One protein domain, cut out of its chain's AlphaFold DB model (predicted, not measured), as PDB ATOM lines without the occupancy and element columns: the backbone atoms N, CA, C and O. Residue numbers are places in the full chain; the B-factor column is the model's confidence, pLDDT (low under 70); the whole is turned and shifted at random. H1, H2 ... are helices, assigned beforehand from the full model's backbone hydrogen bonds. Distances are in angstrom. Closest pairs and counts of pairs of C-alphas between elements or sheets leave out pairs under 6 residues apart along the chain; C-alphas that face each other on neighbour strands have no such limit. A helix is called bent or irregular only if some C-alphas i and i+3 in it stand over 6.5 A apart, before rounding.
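What this domain is: This is residues 60 to 120 of the 515 residues of the protein "Transmembrane protein, putative" of Tetrahymena thermophila (strain SB210) (UniProt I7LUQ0). The model is an open, flat V: one arm is the long single helix H3, the other is the short helix H1 with the small helix H2 following it, and the two arms come together where H2 packs on the first turns of H3. A loop of residues 80 to 90 makes the turn at the corner of the V between H2 and H3, while residues 102 to 110 and 112 to 118, in and just after the far part of H3, and residues 62 to 68, of which 66 to 68 belong to H1, stick out. The printed part has 61 residues with three named helices, in the order H1, H2, H3 along the chain, and no named strand; the class is all helix. The whole is extended, with a radius of gyration of the C-alphas of 17.8 A, and its C-alphas span 55 by 35 by 11 A.

Where its parts are: The printed part begins at Ser 60, with its C-alpha at (-4.538, 37.922, 126.326). H1 covers residues 66 to 73, from Trp 66 to Lys 73, and is 10.7 A from first to last C-alpha; it begins at C-alpha 66 at (-5.912, 41.803, 113.509). After two residues comes H2, residues 76 to 79, from Ile 76 to Phe 79, which is 5.1 A long by the same measure. Residues 80 to 90 follow, with no named element. H3 covers residues 91 to 117, from Arg 91 to Phe 117. It is the longest helix, with 27 residues and 38.1 A from first to last C-alpha. It begins at C-alpha 91 at (4.745, 18.384, 104.776) and ends at C-alpha 117 at (16.314, 38.760, 74.689). The three helices are neither bent nor irregular.

How they stand to each other: H1 touches no helix. H1 and H2 meet only through their link, residues 74 and 75. H1 and H3 are apart, with no C-alpha of the one within 8 A of the other. H2 and H3 touch, with 9 pairs of C-alphas within 8 A. Their closest C-alphas are those of Phe 79 and Ser 93, 3.8 A apart. H3 touches H2 with residues 92 to 97 alone, and the centres of H2 and H3 are 18.5 A apart. Farther along H3, residues 102 to 110 and residues 112 to 118, of which 112 to 117 belong to H3, stand free. Residues 62 to 68, of which 66 to 68 belong to H1, also stand free. In the backbone, every pair of O of residue i and N of residue i+4 inside H1 and inside H3 is within hydrogen-bond range. H2, with 4 residues, is too short for such a pair, and its one pair of O of residue i and N of residue i+3 is within range.

The domain as a whole: The two C-alphas farthest apart are those of Ser 60 and Phe 117, at 55.7 A, and the first and last printed C-alphas, of Ser 60 and Thr 120, are 55.3 A apart. Without the stretches that stand free, the body has 38 residues and spans 55 by 31 by 11 A. The printed part has no cut. The link from H1 to H2 is tight, with 2 residues, and the link from H2 to H3 is long, with 11 residues. The mean pLDDT of the printed part is 70.7. It is under 70 in 31 residues, namely residues 60 to 64, 68 to 89 and 91 to 94. By element, the mean pLDDT is 64 for H1, 51 for H2 and 84 for H3.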
ATOM      1  N   SER A  60      -3.676  38.995 126.814       53.72
ATOM      2  CA  SER A  60      -4.538  37.922 126.326       53.72
ATOM      3  C   SER A  60      -4.633  37.996 124.794       53.72
ATOM      4  O   SER A  60      -4.707  39.084 124.216       53.72
ATOM      5  N   ARG A  61      -4.631  36.839 124.108       53.59
ATOM      6  CA  ARG A  61      -4.677  36.721 122.627       53.59
ATOM      7  C   ARG A  61      -5.741  37.606 121.949       53.59
ATOM      8  O   ARG A  61      -5.666  37.846 120.746       53.59
ATOM      9  N   GLN A  62      -6.728  38.087 122.703       61.62
ATOM     10  CA  GLN A  62      -7.791  38.984 122.268       61.62
ATOM     11  C   GLN A  62      -7.398  40.467 122.137       61.62
ATOM     12  O   GLN A  62      -8.228  41.230 121.647       61.62
ATOM     13  N   GLN A  63      -6.178  40.891 122.486       61.56
ATOM     14  CA  GLN A  63      -5.744  42.295 122.343       61.56
ATOM     15  C   GLN A  63      -4.735  42.548 121.214       61.56
ATOM     16  O   GLN A  63      -4.452  43.697 120.891       61.56
ATOM     17  N   LEU A  64      -4.234  41.505 120.546       64.25
ATOM     18  CA  LEU A  64      -3.330  41.694 119.409       64.25
ATOM     19  C   LEU A  64      -4.078  42.307 118.206       64.25
ATOM     20  O   LEU A  64      -5.214  41.884 117.937       64.25
ATOM     21  N   PRO A  65      -3.459  43.242 117.459       76.81
ATOM     22  CA  PRO A  65      -3.998  43.762 116.206       76.81
ATOM     23  C   PRO A  65      -4.355  42.639 115.225       76.81
ATOM     24  O   PRO A  65      -3.723  41.580 115.211       76.81
ATOM     25  N   TRP A  66      -5.369  42.850 114.386       78.44
ATOM     26  CA  TRP A  66      -5.912  41.803 113.509       78.44
ATOM     27  C   TRP A  66      -4.859  41.185 112.569       78.44
ATOM     28  O   TRP A  66      -4.895  39.978 112.332       78.44
ATOM     29  N   TYR A  67      -3.876  41.968 112.113       73.38
ATOM     30  CA  TYR A  67      -2.778  41.486 111.271       73.38
ATOM     31  C   TYR A  67      -1.827  40.538 112.023       73.38
ATOM     32  O   TYR A  67      -1.396  39.544 111.451       73.38
ATOM     33  N   TRP A  68      -1.587  40.751 113.323       62.44
ATOM     34  CA  TRP A  68      -0.832  39.814 114.169       62.44
ATOM     35  C   TRP A  68      -1.590  38.504 114.403       62.44
ATOM     36  O   TRP A  68      -0.983  37.437 114.456       62.44
ATOM     37  N   ARG A  69      -2.926  38.546 114.495       64.75
ATOM     38  CA  ARG A  69      -3.749  37.323 114.573       64.75
ATOM     39  C   ARG A  69      -3.730  36.543 113.264       64.75
ATOM     40  O   ARG A  69      -3.731  35.315 113.293       64.75
ATOM     41  N   TYR A  70      -3.708  37.247 112.133       66.12
ATOM     42  CA  TYR A  70      -3.564  36.635 110.816       66.12
ATOM     43  C   TYR A  70      -2.167  36.022 110.643       66.12
ATOM     44  O   TYR A  70      -2.059  34.862 110.259       66.12
ATOM     45  N   ALA A  71      -1.116  36.741 111.049       55.75
ATOM     46  CA  ALA A  71       0.262  36.252 111.062       55.75
ATOM     47  C   ALA A  71       0.479  35.066 112.018       55.75
ATOM     48  O   ALA A  71       1.311  34.220 111.744       55.75
ATOM     49  N   HIS A  72      -0.281  34.944 113.111       54.56
ATOM     50  CA  HIS A  72      -0.242  33.755 113.977       54.56
ATOM     51  C   HIS A  72      -1.035  32.558 113.428       54.56
ATOM     52  O   HIS A  72      -0.765  31.423 113.816       54.56
ATOM     53  N   LYS A  73      -2.041  32.792 112.573       58.44
ATOM     54  CA  LYS A  73      -2.771  31.722 111.868       58.44
ATOM     55  C   LYS A  73      -1.976  31.179 110.684       58.44
ATOM     56  O   LYS A  73      -2.080  29.996 110.371       58.44
ATOM     57  N   ILE A  74      -1.211  32.045 110.028       54.31
ATOM     58  CA  ILE A  74      -0.229  31.668 109.021       54.31
ATOM     59  C   ILE A  74       1.045  31.328 109.785       54.31
ATOM     60  O   ILE A  74       1.898  32.181 109.983       54.31
ATOM     61  N   ASP A  75       1.153  30.094 110.268       53.75
ATOM     62  CA  ASP A  75       2.394  29.619 110.872       53.75
ATOM     63  C   ASP A  75       3.495  29.584 109.799       53.75
ATOM     64  O   ASP A  75       3.674  28.580 109.111       53.75
ATOM     65  N   ILE A  76       4.179  30.715 109.602       51.47
ATOM     66  CA  ILE A  76       5.276  30.891 108.638       51.47
ATOM     67  C   ILE A  76       6.392  29.873 108.905       51.47
ATOM     68  O   ILE A  76       7.038  29.422 107.966       51.47
ATOM     69  N   PHE A  77       6.548  29.428 110.153       48.47
ATOM     70  CA  PHE A  77       7.533  28.423 110.555       48.47
ATOM     71  C   PHE A  77       7.142  27.016 110.104       48.47
ATOM     72  O   PHE A  77       7.996  26.216 109.728       48.47
ATOM     73  N   SER A  78       5.839  26.732 109.982       52.72
ATOM     74  CA  SER A  78       5.372  25.519 109.297       52.72
ATOM     75  C   SER A  78       5.726  25.494 107.809       52.72
ATOM     76  O   SER A  78       5.569  24.451 107.186       52.72
ATOM     77  N   PHE A  79       6.193  26.608 107.243       52.97
ATOM     78  CA  PHE A  79       6.587  26.780 105.849       52.97
ATOM     79  C   PHE A  79       8.110  26.969 105.682       52.97
ATOM     80  O   PHE A  79       8.586  27.231 104.579       52.97
ATOM     81  N   GLU A  80       8.900  26.816 106.746       54.81
ATOM     82  CA  GLU A  80      10.349  26.995 106.653       54.81
ATOM     83  C   GLU A  80      11.049  25.811 105.967       54.81
ATOM     84  O   GLU A  80      10.752  24.647 106.259       54.81
ATOM     85  N   PRO A  81      12.017  26.066 105.074       51.31
ATOM     86  CA  PRO A  81      12.888  25.019 104.572       51.31
ATOM     87  C   PRO A  81      13.767  24.442 105.675       51.31
ATOM     88  O   PRO A  81      14.733  25.057 106.111       51.31
ATOM     89  N   VAL A  82      13.439  23.219 106.097       54.66
ATOM     90  CA  VAL A  82      14.249  22.423 107.025       54.66
ATOM     91  C   VAL A  82      14.858  21.256 106.240       54.66
ATOM     92  O   VAL A  82      14.111  20.568 105.532       54.66
ATOM     93  N   PRO A  83      16.180  21.004 106.327       49.22
ATOM     94  CA  PRO A  83      16.781  19.804 105.749       49.22
ATOM     95  C   PRO A  83      16.097  18.549 106.304       49.22
ATOM     96  O   PRO A  83      15.571  18.566 107.417       49.22
ATOM     97  N   ILE A  84      16.084  17.461 105.527       47.72
ATOM     98  CA  ILE A  84      15.485  16.182 105.938       47.72
ATOM     99  C   ILE A  84      16.348  15.581 107.056       47.72
ATOM    100  O   ILE A  84      17.198  14.727 106.829       47.72
ATOM    101  N   THR A  85      16.148  16.059 108.276       52.34
ATOM    102  CA  THR A  85      16.513  15.364 109.502       52.34
ATOM    103  C   THR A  85      15.234  14.732 110.040       52.34
ATOM    104  O   THR A  85      14.140  15.290 109.912       52.34
ATOM    105  N   SER A  86      15.341  13.515 110.565       45.22
ATOM    106  CA  SER A  86      14.227  12.589 110.813       45.22
ATOM    107  C   SER A  86      13.154  13.067 111.803       45.22
ATOM    108  O   SER A  86      12.181  12.349 112.006       45.22
ATOM    109  N   GLU A  87      13.286  14.255 112.400       54.50
ATOM    110  CA  GLU A  87      12.456  14.668 113.536       54.50
ATOM    111  C   GLU A  87      11.641  15.964 113.336       54.50
ATOM    112  O   GLU A  87      10.725  16.192 114.120       54.50
ATOM    113  N   ILE A  88      11.891  16.811 112.315       53.66
ATOM    114  CA  ILE A  88      11.286  18.175 112.280       53.66
ATOM    115  C   ILE A  88      10.686  18.601 110.913       53.66
ATOM    116  O   ILE A  88       9.968  19.597 110.825       53.66
ATOM    117  N   SER A  89      10.869  17.842 109.825       51.31
ATOM    118  CA  SER A  89      10.318  18.221 108.506       51.31
ATOM    119  C   SER A  89       8.807  17.943 108.398       51.31
ATOM    120  O   SER A  89       8.381  16.797 108.243       51.31
ATOM    121  N   THR A  90       7.965  18.984 108.449       70.12
ATOM    122  CA  THR A  90       6.518  18.843 108.197       70.12
ATOM    123  C   THR A  90       6.213  18.952 106.696       70.12
ATOM    124  O   THR A  90       6.888  19.663 105.957       70.12
ATOM    125  N   ARG A  91       5.146  18.298 106.204       69.38
ATOM    126  CA  ARG A  91       4.745  18.384 104.776       69.38
ATOM    127  C   ARG A  91       4.528  19.822 104.283       69.38
ATOM    128  O   ARG A  91       4.731  20.110 103.108       69.38
ATOM    129  N   ARG A  92       4.095  20.725 105.171       65.31
ATOM    130  CA  ARG A  92       3.900  22.150 104.856       65.31
ATOM    131  C   ARG A  92       5.234  22.862 104.630       65.31
ATOM    132  O   ARG A  92       5.336  23.677 103.716       65.31
ATOM    133  N   SER A  93       6.256  22.478 105.385       64.12
ATOM    134  CA  SER A  93       7.578  23.097 105.349       64.12
ATOM    135  C   SER A  93       8.305  22.694 104.069       64.12
ATOM    136  O   SER A  93       8.839  23.532 103.342       64.12
ATOM    137  N   GLN A  94       8.149  21.425 103.681       66.81
ATOM    138  CA  GLN A  94       8.544  20.918 102.367       66.81
ATOM    139  C   GLN A  94       7.844  21.673 101.227       66.81
ATOM    140  O   GLN A  94       8.508  22.117 100.293       66.81
ATOM    141  N   PHE A  95       6.523  21.876 101.305       76.06
ATOM    142  CA  PHE A  95       5.779  22.587 100.260       76.06
ATOM    143  C   PHE A  95       6.266  24.028 100.066       76.06
ATOM    144  O   PHE A  95       6.474  24.458  98.934       76.06
ATOM    145  N   ALA A  96       6.487  24.775 101.145       70.31
ATOM    146  CA  ALA A  96       6.972  26.144 101.020       70.31
ATOM    147  C   ALA A  96       8.443  26.244 100.615       70.31
ATOM    148  O   ALA A  96       8.789  27.167  99.882       70.31
ATOM    149  N   SER A  97       9.279  25.267 100.975       71.94
ATOM    150  CA  SER A  97      10.627  25.139 100.404       71.94
ATOM    151  C   SER A  97      10.561  25.037  98.885       71.94
ATOM    152  O   SER A  97      11.219  25.792  98.173       71.94
ATOM    153  N   ILE A  98       9.714  24.130  98.384       79.31
ATOM    154  CA  ILE A  98       9.512  23.915  96.950       79.31
ATOM    155  C   ILE A  98       8.958  25.184  96.299       79.31
ATOM    156  O   ILE A  98       9.450  25.582  95.246       79.31
ATOM    157  N   ALA A  99       7.984  25.854  96.919       81.31
ATOM    158  CA  ALA A  99       7.430  27.104  96.405       81.31
ATOM    159  C   ALA A  99       8.488  28.219  96.337       81.31
ATOM    160  O   ALA A  99       8.601  28.884  95.311       81.31
ATOM    161  N   CYS A 100       9.305  28.386  97.382       78.50
ATOM    162  CA  CYS A 100      10.388  29.368  97.421       78.50
ATOM    163  C   CYS A 100      11.440  29.088  96.341       78.50
ATOM    164  O   CYS A 100      11.795  29.989  95.582       78.50
ATOM    165  N   ILE A 101      11.883  27.832  96.218       82.44
ATOM    166  CA  ILE A 101      12.806  27.400  95.159       82.44
ATOM    167  C   ILE A 101      12.187  27.661  93.783       82.44
ATOM    168  O   ILE A 101      12.857  28.191  92.904       82.44
ATOM    169  N   THR A 102      10.902  27.356  93.595       87.88
ATOM    170  CA  THR A 102      10.199  27.572  92.320       87.88
ATOM    171  C   THR A 102      10.116  29.055  91.964       87.88
ATOM    172  O   THR A 102      10.406  29.419  90.830       87.88
ATOM    173  N   ILE A 103       9.773  29.926  92.920       87.00
ATOM    174  CA  ILE A 103       9.734  31.383  92.716       87.00
ATOM    175  C   ILE A 103      11.132  31.913  92.385       87.00
ATOM    176  O   ILE A 103      11.280  32.716  91.468       87.00
ATOM    177  N   MET A 104      12.163  31.439  93.086       86.06
ATOM    178  CA  MET A 104      13.546  31.830  92.829       86.06
ATOM    179  C   MET A 104      14.013  31.369  91.443       86.06
ATOM    180  O   MET A 104      14.575  32.168  90.699       86.06
ATOM    181  N   LEU A 105      13.736  30.123  91.056       90.38
ATOM    182  CA  LEU A 105      14.041  29.612  89.718       90.38
ATOM    183  C   LEU A 105      13.266  30.369  88.636       90.38
ATOM    184  O   LEU A 105      13.840  30.684  87.597       90.38
ATOM    185  N   ALA A 106      12.000  30.715  88.878       93.25
ATOM    186  CA  ALA A 106      11.212  31.537  87.966       93.25
ATOM    187  C   ALA A 106      11.799  32.950  87.830       93.25
ATOM    188  O   ALA A 106      11.889  33.465  86.720       93.25
ATOM    189  N   PHE A 107      12.259  33.560  88.927       90.94
ATOM    190  CA  PHE A 107      12.937  34.857  88.904       90.94
ATOM    191  C   PHE A 107      14.275  34.797  88.155       90.94
ATOM    192  O   PHE A 107      14.545  35.640  87.298       90.94
ATOM    193  N   VAL A 108      15.108  33.790  88.428       91.81
ATOM    194  CA  VAL A 108      16.377  33.573  87.716       91.81
ATOM    195  C   VAL A 108      16.113  33.326  86.229       91.81
ATOM    196  O   VAL A 108      16.740  33.959  85.385       91.81
ATOM    197  N   GLY A 109      15.134  32.484  85.896       94.31
ATOM    198  CA  GLY A 109      14.716  32.223  84.519       94.31
ATOM    199  C   GLY A 109      14.203  33.476  83.809       94.31
ATOM    200  O   GLY A 109      14.609  33.752  82.683       94.31
ATOM    201  N   PHE A 110      13.376  34.285  84.476       95.12
ATOM    202  CA  PHE A 110      12.880  35.553  83.939       95.12
ATOM    203  C   PHE A 110      14.007  36.565  83.720       95.12
ATOM    204  O   PHE A 110      14.074  37.194  82.670       95.12
ATOM    205  N   THR A 111      14.919  36.715  84.681       93.31
ATOM    206  CA  THR A 111      16.046  37.650  84.557       93.31
ATOM    207  C   THR A 111      17.063  37.190  83.508       93.31
ATOM    208  O   THR A 111      17.550  38.027  82.754       93.31
ATOM    209  N   MET A 112      17.313  35.882  83.365       92.56
ATOM    210  CA  MET A 112      18.054  35.316  82.226       92.56
ATOM    211  C   MET A 112      17.355  35.617  80.899       92.56
ATOM    212  O   MET A 112      18.003  36.063  79.960       92.56
ATOM    213  N   TYR A 113      16.036  35.421  80.816       93.81
ATOM    214  CA  TYR A 113      15.271  35.748  79.614       93.81
ATOM    215  C   TYR A 113      15.416  37.234  79.246       93.81
ATOM    216  O   TYR A 113      15.745  37.556  78.107       93.81
ATOM    217  N   GLN A 114      15.258  38.145  80.211       91.62
ATOM    218  CA  GLN A 114      15.466  39.577  79.975       91.62
ATOM    219  C   GLN A 114      16.906  39.881  79.535       91.62
ATOM    220  O   GLN A 114      17.105  40.669  78.617       91.62
ATOM    221  N   PHE A 115      17.904  39.220  80.124       90.44
ATOM    222  CA  PHE A 115      19.310  39.383  79.756       90.44
ATOM    223  C   PHE A 115      19.632  38.891  78.335       90.44
ATOM    224  O   PHE A 115      20.411  39.525  77.633       90.44
ATOM    225  N   PHE A 116      19.044  37.785  77.874       89.31
ATOM    226  CA  PHE A 116      19.331  37.268  76.532       89.31
ATOM    227  C   PHE A 116      18.506  37.942  75.433       89.31
ATOM    228  O   PHE A 116      19.014  38.136  74.330       89.31
ATOM    229  N   PHE A 117      17.252  38.302  75.718       88.88
ATOM    230  CA  PHE A 117      16.314  38.760  74.689       88.88
ATOM    231  C   PHE A 117      16.006  40.259  74.751       88.88
ATOM    232  O   PHE A 117      15.711  40.849  73.717       88.88
ATOM    233  N   ASN A 118      16.127  40.893  75.921       89.06
ATOM    234  CA  ASN A 118      15.705  42.279  76.158       89.06
ATOM    235  C   ASN A 118      16.782  43.116  76.875       89.06
ATOM    236  O   ASN A 118      16.454  44.028  77.645       89.06
ATOM    237  N   ASN A 119      18.069  42.828  76.649       89.25
ATOM    238  CA  ASN A 119      19.166  43.590  77.249       89.25
ATOM    239  C   ASN A 119      19.202  45.006  76.664       89.25
ATOM    240  O   ASN A 119      19.834  45.268  75.639       89.25
ATOM    241  N   THR A 120      18.452  45.907  77.293       89.25
ATOM    242  CA  THR A 120      18.271  47.272  76.808       89.25
ATOM    243  C   THR A 120      19.574  48.045  77.014       89.25
ATOM    244  O   THR A 120      20.054  48.125  78.151       89.25
TER     245      THR A 120